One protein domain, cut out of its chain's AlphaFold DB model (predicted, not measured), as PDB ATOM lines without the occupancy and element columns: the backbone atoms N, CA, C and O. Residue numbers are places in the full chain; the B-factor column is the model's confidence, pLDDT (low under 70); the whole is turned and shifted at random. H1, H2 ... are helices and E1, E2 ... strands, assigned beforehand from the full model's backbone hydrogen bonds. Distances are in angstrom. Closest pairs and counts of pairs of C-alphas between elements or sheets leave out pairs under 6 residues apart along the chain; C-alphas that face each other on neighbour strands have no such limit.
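This is residues 17 to 75 of the 99 residues of an uncharacterized protein of Araneus ventricosus (UniProt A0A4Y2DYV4). An open U: the hairpin of E1 and E2, with H1 near its base, makes one arm, H2 the floor and H3 the other arm. The 59 printed residues run H1, E1, E2, H2, H3, mostly helix. The whole is extended, radius of gyration of the C-alphas 16.8 A, spanning 50 by 25 by 17 A.

H1, residues 17 to 25, comes closest to E2, residues 37 to 40, at the C-alphas of Arg 25 and Phe 40, 5.7 A. E1, residues 26 to 29, and E2 form an antiparallel hairpin; N 27 and O 39, 2.8 A, are within hydrogen-bond range. H2, residues 44 to 55, and H3, residues 60 to 75, are apart. Every O i to N i+4 pair is within range in H3, 3 of 5 in H1, 6 of 8 in H2.

H1 begins at C-alpha 17 (292.021, 257.365, 151.743). H3, 22.2 A long, ends at C-alpha 75 (284.821, 280.912, 169.924).

The C-alphas of Arg 32 and Lys 61, farthest apart, are 51.4 A apart. The printed part has no cut. pLDDT is under 70 at residues 42 to 55 and 73 to 75.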
ATOM      1  N   LYS A  17     292.274 255.977 152.170       87.19
ATOM      2  CA  LYS A  17     292.021 257.365 151.743       87.19
ATOM      3  C   LYS A  17     293.208 258.284 152.016       87.19
ATOM      4  O   LYS A  17     293.532 259.157 151.215       87.19
ATOM      5  N   THR A  18     293.884 258.076 153.142       84.31
ATOM      6  CA  THR A  18     295.052 258.878 153.516       84.31
ATOM      7  C   THR A  18     296.246 258.546 152.607       84.31
ATOM      8  O   THR A  18     296.921 259.465 152.144       84.31
ATOM      9  N   LYS A  19     296.464 257.265 152.258       85.12
ATOM     10  CA  LYS A  19     297.465 256.848 151.253       85.12
ATOM     11  C   LYS A  19     297.152 257.380 149.857       85.12
ATOM     12  O   LYS A  19     298.066 257.873 149.211       85.12
ATOM     13  N   GLU A  20     295.898 257.335 149.414       87.31
ATOM     14  CA  GLU A  20     295.473 257.914 148.130       87.31
ATOM     15  C   GLU A  20     295.782 259.418 148.072       87.31
ATOM     16  O   GLU A  20     296.346 259.903 147.094       87.31
ATOM     17  N   LYS A  21     295.476 260.154 149.150       83.25
ATOM     18  CA  LYS A  21     295.656 261.611 149.200       83.25
ATOM     19  C   LYS A  21     297.124 262.042 149.264       83.25
ATOM     20  O   LYS A  21     297.526 262.991 148.590       83.25
ATOM     21  N   TYR A  22     297.928 261.394 150.105       80.81
ATOM     22  CA  TYR A  22     299.291 261.860 150.389       80.81
ATOM     23  C   TYR A  22     300.390 260.997 149.757       80.81
ATOM     24  O   TYR A  22     301.529 261.462 149.657       80.81
ATOM     25  N   GLY A  23     300.066 259.801 149.266       83.38
ATOM     26  CA  GLY A  23     300.992 258.900 148.581       83.38
ATOM     27  C   GLY A  23     302.189 258.512 149.449       83.38
ATOM     28  O   GLY A  23     302.067 258.286 150.650       83.38
ATOM     29  N   GLY A  24     303.382 258.499 148.848       82.06
ATOM     30  CA  GLY A  24     304.646 258.205 149.540       82.06
ATOM     31  C   GLY A  24     305.111 259.269 150.548       82.06
ATOM     32  O   GLY A  24     306.168 259.109 151.156       82.06
ATOM     33  N   ARG A  25     304.346 260.355 150.737       81.19
ATOM     34  CA  ARG A  25     304.641 261.413 151.721       81.19
ATOM     35  C   ARG A  25     304.139 261.084 153.122       81.19
ATOM     36  O   ARG A  25     304.352 261.875 154.035       81.19
ATOM     37  N   ILE A  26     303.480 259.943 153.306       85.25
ATOM     38  CA  ILE A  26     303.066 259.451 154.618       85.25
ATOM     39  C   ILE A  26     303.591 258.043 154.862       85.25
ATOM     40  O   ILE A  26     303.673 257.217 153.955       85.25
ATOM     41  N   VAL A  27     303.909 257.765 156.118       85.69
ATOM     42  CA  VAL A  27     304.349 256.461 156.600       85.69
ATOM     43  C   VAL A  27     303.450 256.067 157.761       85.69
ATOM     44  O   VAL A  27     303.284 256.827 158.712       85.69
ATOM     45  N   PHE A  28     302.869 254.874 157.679       84.94
ATOM     46  CA  PHE A  28     302.164 254.262 158.799       84.94
ATOM     47  C   PHE A  28     303.145 253.356 159.536       84.94
ATOM     48  O   PHE A  28     303.735 252.469 158.922       84.94
ATOM     49  N   SER A  29     303.313 253.582 160.835       83.00
ATOM     50  CA  SER A  29     304.126 252.741 161.707       83.00
ATOM     51  C   SER A  29     303.234 252.095 162.758       83.00
ATOM     52  O   SER A  29     302.599 252.775 163.569       83.00
ATOM     53  N   THR A  30     303.176 250.769 162.742       81.38
ATOM     54  CA  THR A  30     302.449 249.983 163.738       81.38
ATOM     55  C   THR A  30     303.437 249.046 164.411       81.38
ATOM     56  O   THR A  30     303.993 248.155 163.775       81.38
ATOM     57  N   VAL A  31     303.668 249.247 165.708       79.06
ATOM     58  CA  VAL A  31     304.548 248.380 166.500       79.06
ATOM     59  C   VAL A  31     303.690 247.424 167.321       79.06
ATOM     60  O   VAL A  31     303.133 247.820 168.345       79.06
ATOM     61  N   ARG A  32     303.615 246.155 166.899       80.56
ATOM     62  CA  ARG A  32     302.897 245.068 167.596       80.56
ATOM     63  C   ARG A  32     301.460 245.467 167.988       80.56
ATOM     64  O   ARG A  32     300.629 245.670 167.115       80.56
ATOM     65  N   THR A  33     301.184 245.580 169.290       76.19
ATOM     66  CA  THR A  33     299.883 245.911 169.900       76.19
ATOM     67  C   THR A  33     299.670 247.410 170.125       76.19
ATOM     68  O   THR A  33     298.655 247.816 170.691       76.19
ATOM     69  N   ARG A  34     300.625 248.261 169.731       75.88
ATOM     70  CA  ARG A  34     300.517 249.711 169.921       75.88
ATOM     71  C   ARG A  34     299.637 250.347 168.852       75.88
ATOM     72  O   ARG A  34     299.491 249.839 167.743       75.88
ATOM     73  N   LYS A  35     299.092 251.515 169.196       78.38
ATOM     74  CA  LYS A  35     298.342 252.363 168.265       78.38
ATOM     75  C   LYS A  35     299.204 252.682 167.039       78.38
ATOM     76  O   LYS A  35     300.370 253.053 167.179       78.38
ATOM     77  N   THR A  36     298.612 252.559 165.856       81.56
ATOM     78  CA  THR A  36     299.232 252.978 164.596       81.56
ATOM     79  C   THR A  36     299.542 254.469 164.647       81.56
ATOM     80  O   THR A  36     298.664 255.283 164.927       81.56
ATOM     81  N   THR A  37     300.793 254.820 164.368       83.50
ATOM     82  CA  THR A  37     301.246 256.205 164.216       83.50
ATOM     83  C   THR A  37     301.368 256.547 162.738       83.50
ATOM     84  O   THR A  37     301.730 255.703 161.919       83.50
ATOM     85  N   VAL A  38     301.035 257.791 162.398       84.31
ATOM     86  CA  VAL A  38     301.127 258.323 161.036       84.31
ATOM     87  C   VAL A  38     302.195 259.404 161.027       84.31
ATOM     88  O   VAL A  38     302.110 260.365 161.788       84.31
ATOM     89  N   CYS A  39     303.202 259.241 160.177       82.12
ATOM     90  CA  CYS A  39     304.322 260.163 160.044       82.12
ATOM     91  C   CYS A  39     304.308 260.786 158.648       82.12
ATOM     92  O   CYS A  39     304.206 260.071 157.654       82.12
ATOM     93  N   PHE A  40     304.454 262.106 158.557       82.44
ATOM     94  CA  PHE A  40     304.618 262.804 157.282       82.44
ATOM     95  C   PHE A  40     306.109 262.893 156.933       82.44
ATOM     96  O   PHE A  40     306.923 263.302 157.758       82.44
ATOM     97  N   ARG A  41     306.481 262.499 155.713       77.75
ATOM     98  CA  ARG A  41     307.865 262.481 155.222       77.75
ATOM     99  C   ARG A  41     308.079 263.625 154.234       77.75
ATOM    100  O   ARG A  41     307.480 263.625 153.163       77.75
ATOM    101  N   GLY A  42     308.928 264.590 154.593       67.69
ATOM    102  CA  GLY A  42     309.382 265.671 153.699       67.69
ATOM    103  C   GLY A  42     308.291 266.621 153.188       67.69
ATOM    104  O   GLY A  42     308.540 267.398 152.275       67.69
ATOM    105  N   ALA A  43     307.078 266.547 153.738       60.84
ATOM    106  CA  ALA A  43     305.914 267.285 153.257       60.84
ATOM    107  C   ALA A  43     305.129 267.956 154.391       60.84
ATOM    108  O   ALA A  43     303.993 268.359 154.183       60.84
ATOM    109  N   THR A  44     305.713 268.068 155.585       61.19
ATOM    110  CA  THR A  44     305.042 268.611 156.771       61.19
ATOM    111  C   THR A  44     304.613 270.061 156.557       61.19
ATOM    112  O   THR A  44     303.471 270.394 156.847       61.19
ATOM    113  N   GLU A  45     305.474 270.898 155.963       57.34
ATOM    114  CA  GLU A  45     305.123 272.286 155.637       57.34
ATOM    115  C   GLU A  45     304.028 272.365 154.578       57.34
ATOM    116  O   GLU A  45     303.012 272.991 154.826       57.34
ATOM    117  N   LYS A  46     304.154 271.690 153.431       62.03
ATOM    118  CA  LYS A  46     303.096 271.733 152.406       62.03
ATOM    119  C   LYS A  46     301.781 271.127 152.901       62.03
ATOM    120  O   LYS A  46     300.738 271.741 152.806       62.03
ATOM    121  N   ILE A  47     301.787 269.961 153.538       63.62
ATOM    122  CA  ILE A  47     300.536 269.299 153.948       63.62
ATOM    123  C   ILE A  47     299.799 270.061 155.058       63.62
ATOM    124  O   ILE A  47     298.570 270.117 155.028       63.62
ATOM    125  N   LEU A  48     300.517 270.642 156.026       65.50
ATOM    126  CA  LEU A  48     299.886 271.412 157.104       65.50
ATOM    127  C   LEU A  48     299.556 272.846 156.681       65.50
ATOM    128  O   LEU A  48     298.594 273.421 157.185       65.50
ATOM    129  N   ASN A  49     300.341 273.422 155.769       64.12
ATOM    130  CA  ASN A  49     300.291 274.844 155.449       64.12
ATOM    131  C   ASN A  49     299.648 275.122 154.085       64.12
ATOM    132  O   ASN A  49     299.219 276.244 153.870       64.12
ATOM    133  N   ASP A  50     299.500 274.150 153.175       61.94
ATOM    134  CA  ASP A  50     298.969 274.395 151.823       61.94
ATOM    135  C   ASP A  50     297.561 274.979 151.886       61.94
ATOM    136  O   ASP A  50     297.290 275.950 151.189       61.94
ATOM    137  N   THR A  51     296.677 274.469 152.750       61.88
ATOM    138  CA  THR A  51     295.312 275.012 152.900       61.88
ATOM    139  C   THR A  51     295.319 276.436 153.454       61.88
ATOM    140  O   THR A  51     294.522 277.271 153.029       61.88
ATOM    141  N   TRP A  52     296.230 276.741 154.378       61.66
ATOM    142  CA  TRP A  52     296.374 278.084 154.936       61.66
ATOM    143  C   TRP A  52     296.999 279.049 153.920       61.66
ATOM    144  O   TRP A  52     296.434 280.100 153.641       61.66
ATOM    145  N   CYS A  53     298.106 278.666 153.287       58.00
ATOM    146  CA  CYS A  53     298.820 279.454 152.287       58.00
ATOM    147  C   CYS A  53     298.006 279.697 151.010       58.00
ATOM    148  O   CYS A  53     298.143 280.764 150.425       58.00
ATOM    149  N   THR A  54     297.151 278.758 150.581       64.25
ATOM    150  CA  THR A  54     296.262 278.974 149.418       64.25
ATOM    151  C   THR A  54     295.025 279.806 149.737       64.25
ATOM    152  O   THR A  54     294.482 280.434 148.834       64.25
ATOM    153  N   SER A  55     294.571 279.836 150.994       67.25
ATOM    154  CA  SER A  55     293.408 280.639 151.406       67.25
ATOM    155  C   SER A  55     293.769 282.022 151.950       67.25
ATOM    156  O   SER A  55     292.885 282.869 152.096       67.25
ATOM    157  N   LYS A  56     295.053 282.261 152.238       78.81
ATOM    158  CA  LYS A  56     295.565 283.536 152.731       78.81
ATOM    159  C   LYS A  56     295.410 284.620 151.666       78.81
ATOM    160  O   LYS A  56     295.973 284.519 150.576       78.81
ATOM    161  N   SER A  57     294.682 285.686 151.993       76.56
ATOM    162  CA  SER A  57     294.580 286.851 151.112       76.56
ATOM    163  C   SER A  57     295.918 287.600 151.031       76.56
ATOM    164  O   SER A  57     296.645 287.708 152.020       76.56
ATOM    165  N   SER A  58     296.234 288.160 149.860       81.12
ATOM    166  CA  SER A  58     297.375 289.068 149.677       81.12
ATOM    167  C   SER A  58     297.143 290.446 150.308       81.12
ATOM    168  O   SER A  58     298.105 291.163 150.578       81.12
ATOM    169  N   ASN A  59     295.884 290.817 150.567       88.19
ATOM    170  CA  ASN A  59     295.526 292.058 151.243       88.19
ATOM    171  C   ASN A  59     295.461 291.834 152.759       88.19
ATOM    172  O   ASN A  59     294.575 291.142 153.266       88.19
ATOM    173  N   GLU A  60     296.372 292.477 153.487       85.62
ATOM    174  CA  GLU A  60     296.511 292.345 154.938       85.62
ATOM    175  C   GLU A  60     295.231 292.705 155.708       85.62
ATOM    176  O   GLU A  60     294.864 292.020 156.665       85.62
ATOM    177  N   LYS A  61     294.508 293.751 155.282       86.19
ATOM    178  CA  LYS A  61     293.271 294.179 155.950       86.19
ATOM    179  C   LYS A  61     292.187 293.109 155.821       86.19
ATOM    180  O   LYS A  61     291.570 292.734 156.817       86.19
ATOM    181  N   THR A  62     291.997 292.594 154.611       80.50
ATOM    182  CA  THR A  62     291.015 291.542 154.320       80.50
ATOM    183  C   THR A  62     291.355 290.243 155.047       80.50
ATOM    184  O   THR A  62     290.468 289.591 155.597       80.50
ATOM    185  N   GLU A  63     292.638 289.887 155.112       82.56
ATOM    186  CA  GLU A  63     293.088 288.691 155.822       82.56
ATOM    187  C   GLU A  63     292.870 288.807 157.334       82.56
ATOM    188  O   GLU A  63     292.363 287.876 157.964       82.56
ATOM    189  N   ARG A  64     293.169 289.971 157.922       83.44
ATOM    190  CA  ARG A  64     292.909 290.233 159.342       83.44
ATOM    191  C   ARG A  64     291.424 290.095 159.673       83.44
ATOM    192  O   ARG A  64     291.074 289.441 160.652       83.44
ATOM    193  N   GLU A  65     290.549 290.670 158.851       85.88
ATOM    194  CA  GLU A  65     289.097 290.557 159.033       85.88
ATOM    195  C   GLU A  65     288.612 289.107 158.907       85.88
ATOM    196  O   GLU A  65     287.784 288.667 159.709       85.88
ATOM    197  N   ARG A  66     289.154 288.342 157.950       84.69
ATOM    198  CA  ARG A  66     288.864 286.911 157.797       84.69
ATOM    199  C   ARG A  66     289.247 286.135 159.056       84.69
ATOM    200  O   ARG A  66     288.420 285.391 159.575       84.69
ATOM    201  N   ILE A  67     290.458 286.346 159.574       83.81
ATOM    202  CA  ILE A  67     290.956 285.671 160.780       83.81
ATOM    203  C   ILE A  67     290.086 286.007 161.991       83.81
ATOM    204  O   ILE A  67     289.678 285.094 162.702       83.81
ATOM    205  N   VAL A  68     289.748 287.284 162.202       84.06
ATOM    206  CA  VAL A  68     288.884 287.710 163.317       84.06
ATOM    207  C   VAL A  68     287.495 287.082 163.208       84.06
ATOM    208  O   VAL A  68     286.982 286.567 164.200       84.06
ATOM    209  N   ARG A  69     286.898 287.055 162.009       79.56
ATOM    210  CA  ARG A  69     285.598 286.405 161.778       79.56
ATOM    211  C   ARG A  69     285.660 284.904 162.038       79.56
ATOM    212  O   ARG A  69     284.795 284.383 162.733       79.56
ATOM    213  N   THR A  70     286.674 284.215 161.514       80.75
ATOM    214  CA  THR A  70     286.861 282.770 161.718       80.75
ATOM    215  C   THR A  70     287.127 282.441 163.186       80.75
ATOM    216  O   THR A  70     286.536 281.502 163.712       80.75
ATOM    217  N   ALA A  71     287.969 283.219 163.867       75.31
ATOM    218  CA  ALA A  71     288.243 283.049 165.289       75.31
ATOM    219  C   ALA A  71     286.976 283.269 166.118       75.31
ATOM    220  O   ALA A  71     286.662 282.412 166.931       75.31
ATOM    221  N   GLY A  72     286.223 284.342 165.841       78.31
ATOM    222  CA  GLY A  72     284.924 284.627 166.452       78.31
ATOM    223  C   GLY A  72     283.930 283.481 166.270       78.31
ATOM    224  O   GLY A  72     283.363 282.995 167.241       78.31
ATOM    225  N   LEU A  73     283.761 282.989 165.039       67.75
ATOM    226  CA  LEU A  73     282.930 281.817 164.740       67.75
ATOM    227  C   LEU A  73     283.345 280.594 165.567       67.75
ATOM    228  O   LEU A  73     282.490 279.925 166.145       67.75
ATOM    229  N   ASN A  74     284.647 280.335 165.684       62.59
ATOM    230  CA  ASN A  74     285.162 279.210 166.459       62.59
ATOM    231  C   ASN A  74     284.977 279.399 167.976       62.59
ATOM    232  O   ASN A  74     284.677 278.426 168.668       62.59
ATOM    233  N   THR A  75     285.103 280.621 168.508       52.97
ATOM    234  CA  THR A  75     284.821 280.912 169.924       52.97
ATOM    235  C   THR A  75     283.332 280.825 170.244       52.97
ATOM    236  O   THR A  75     282.993 280.255 171.277       52.97
TER     237      THR A  75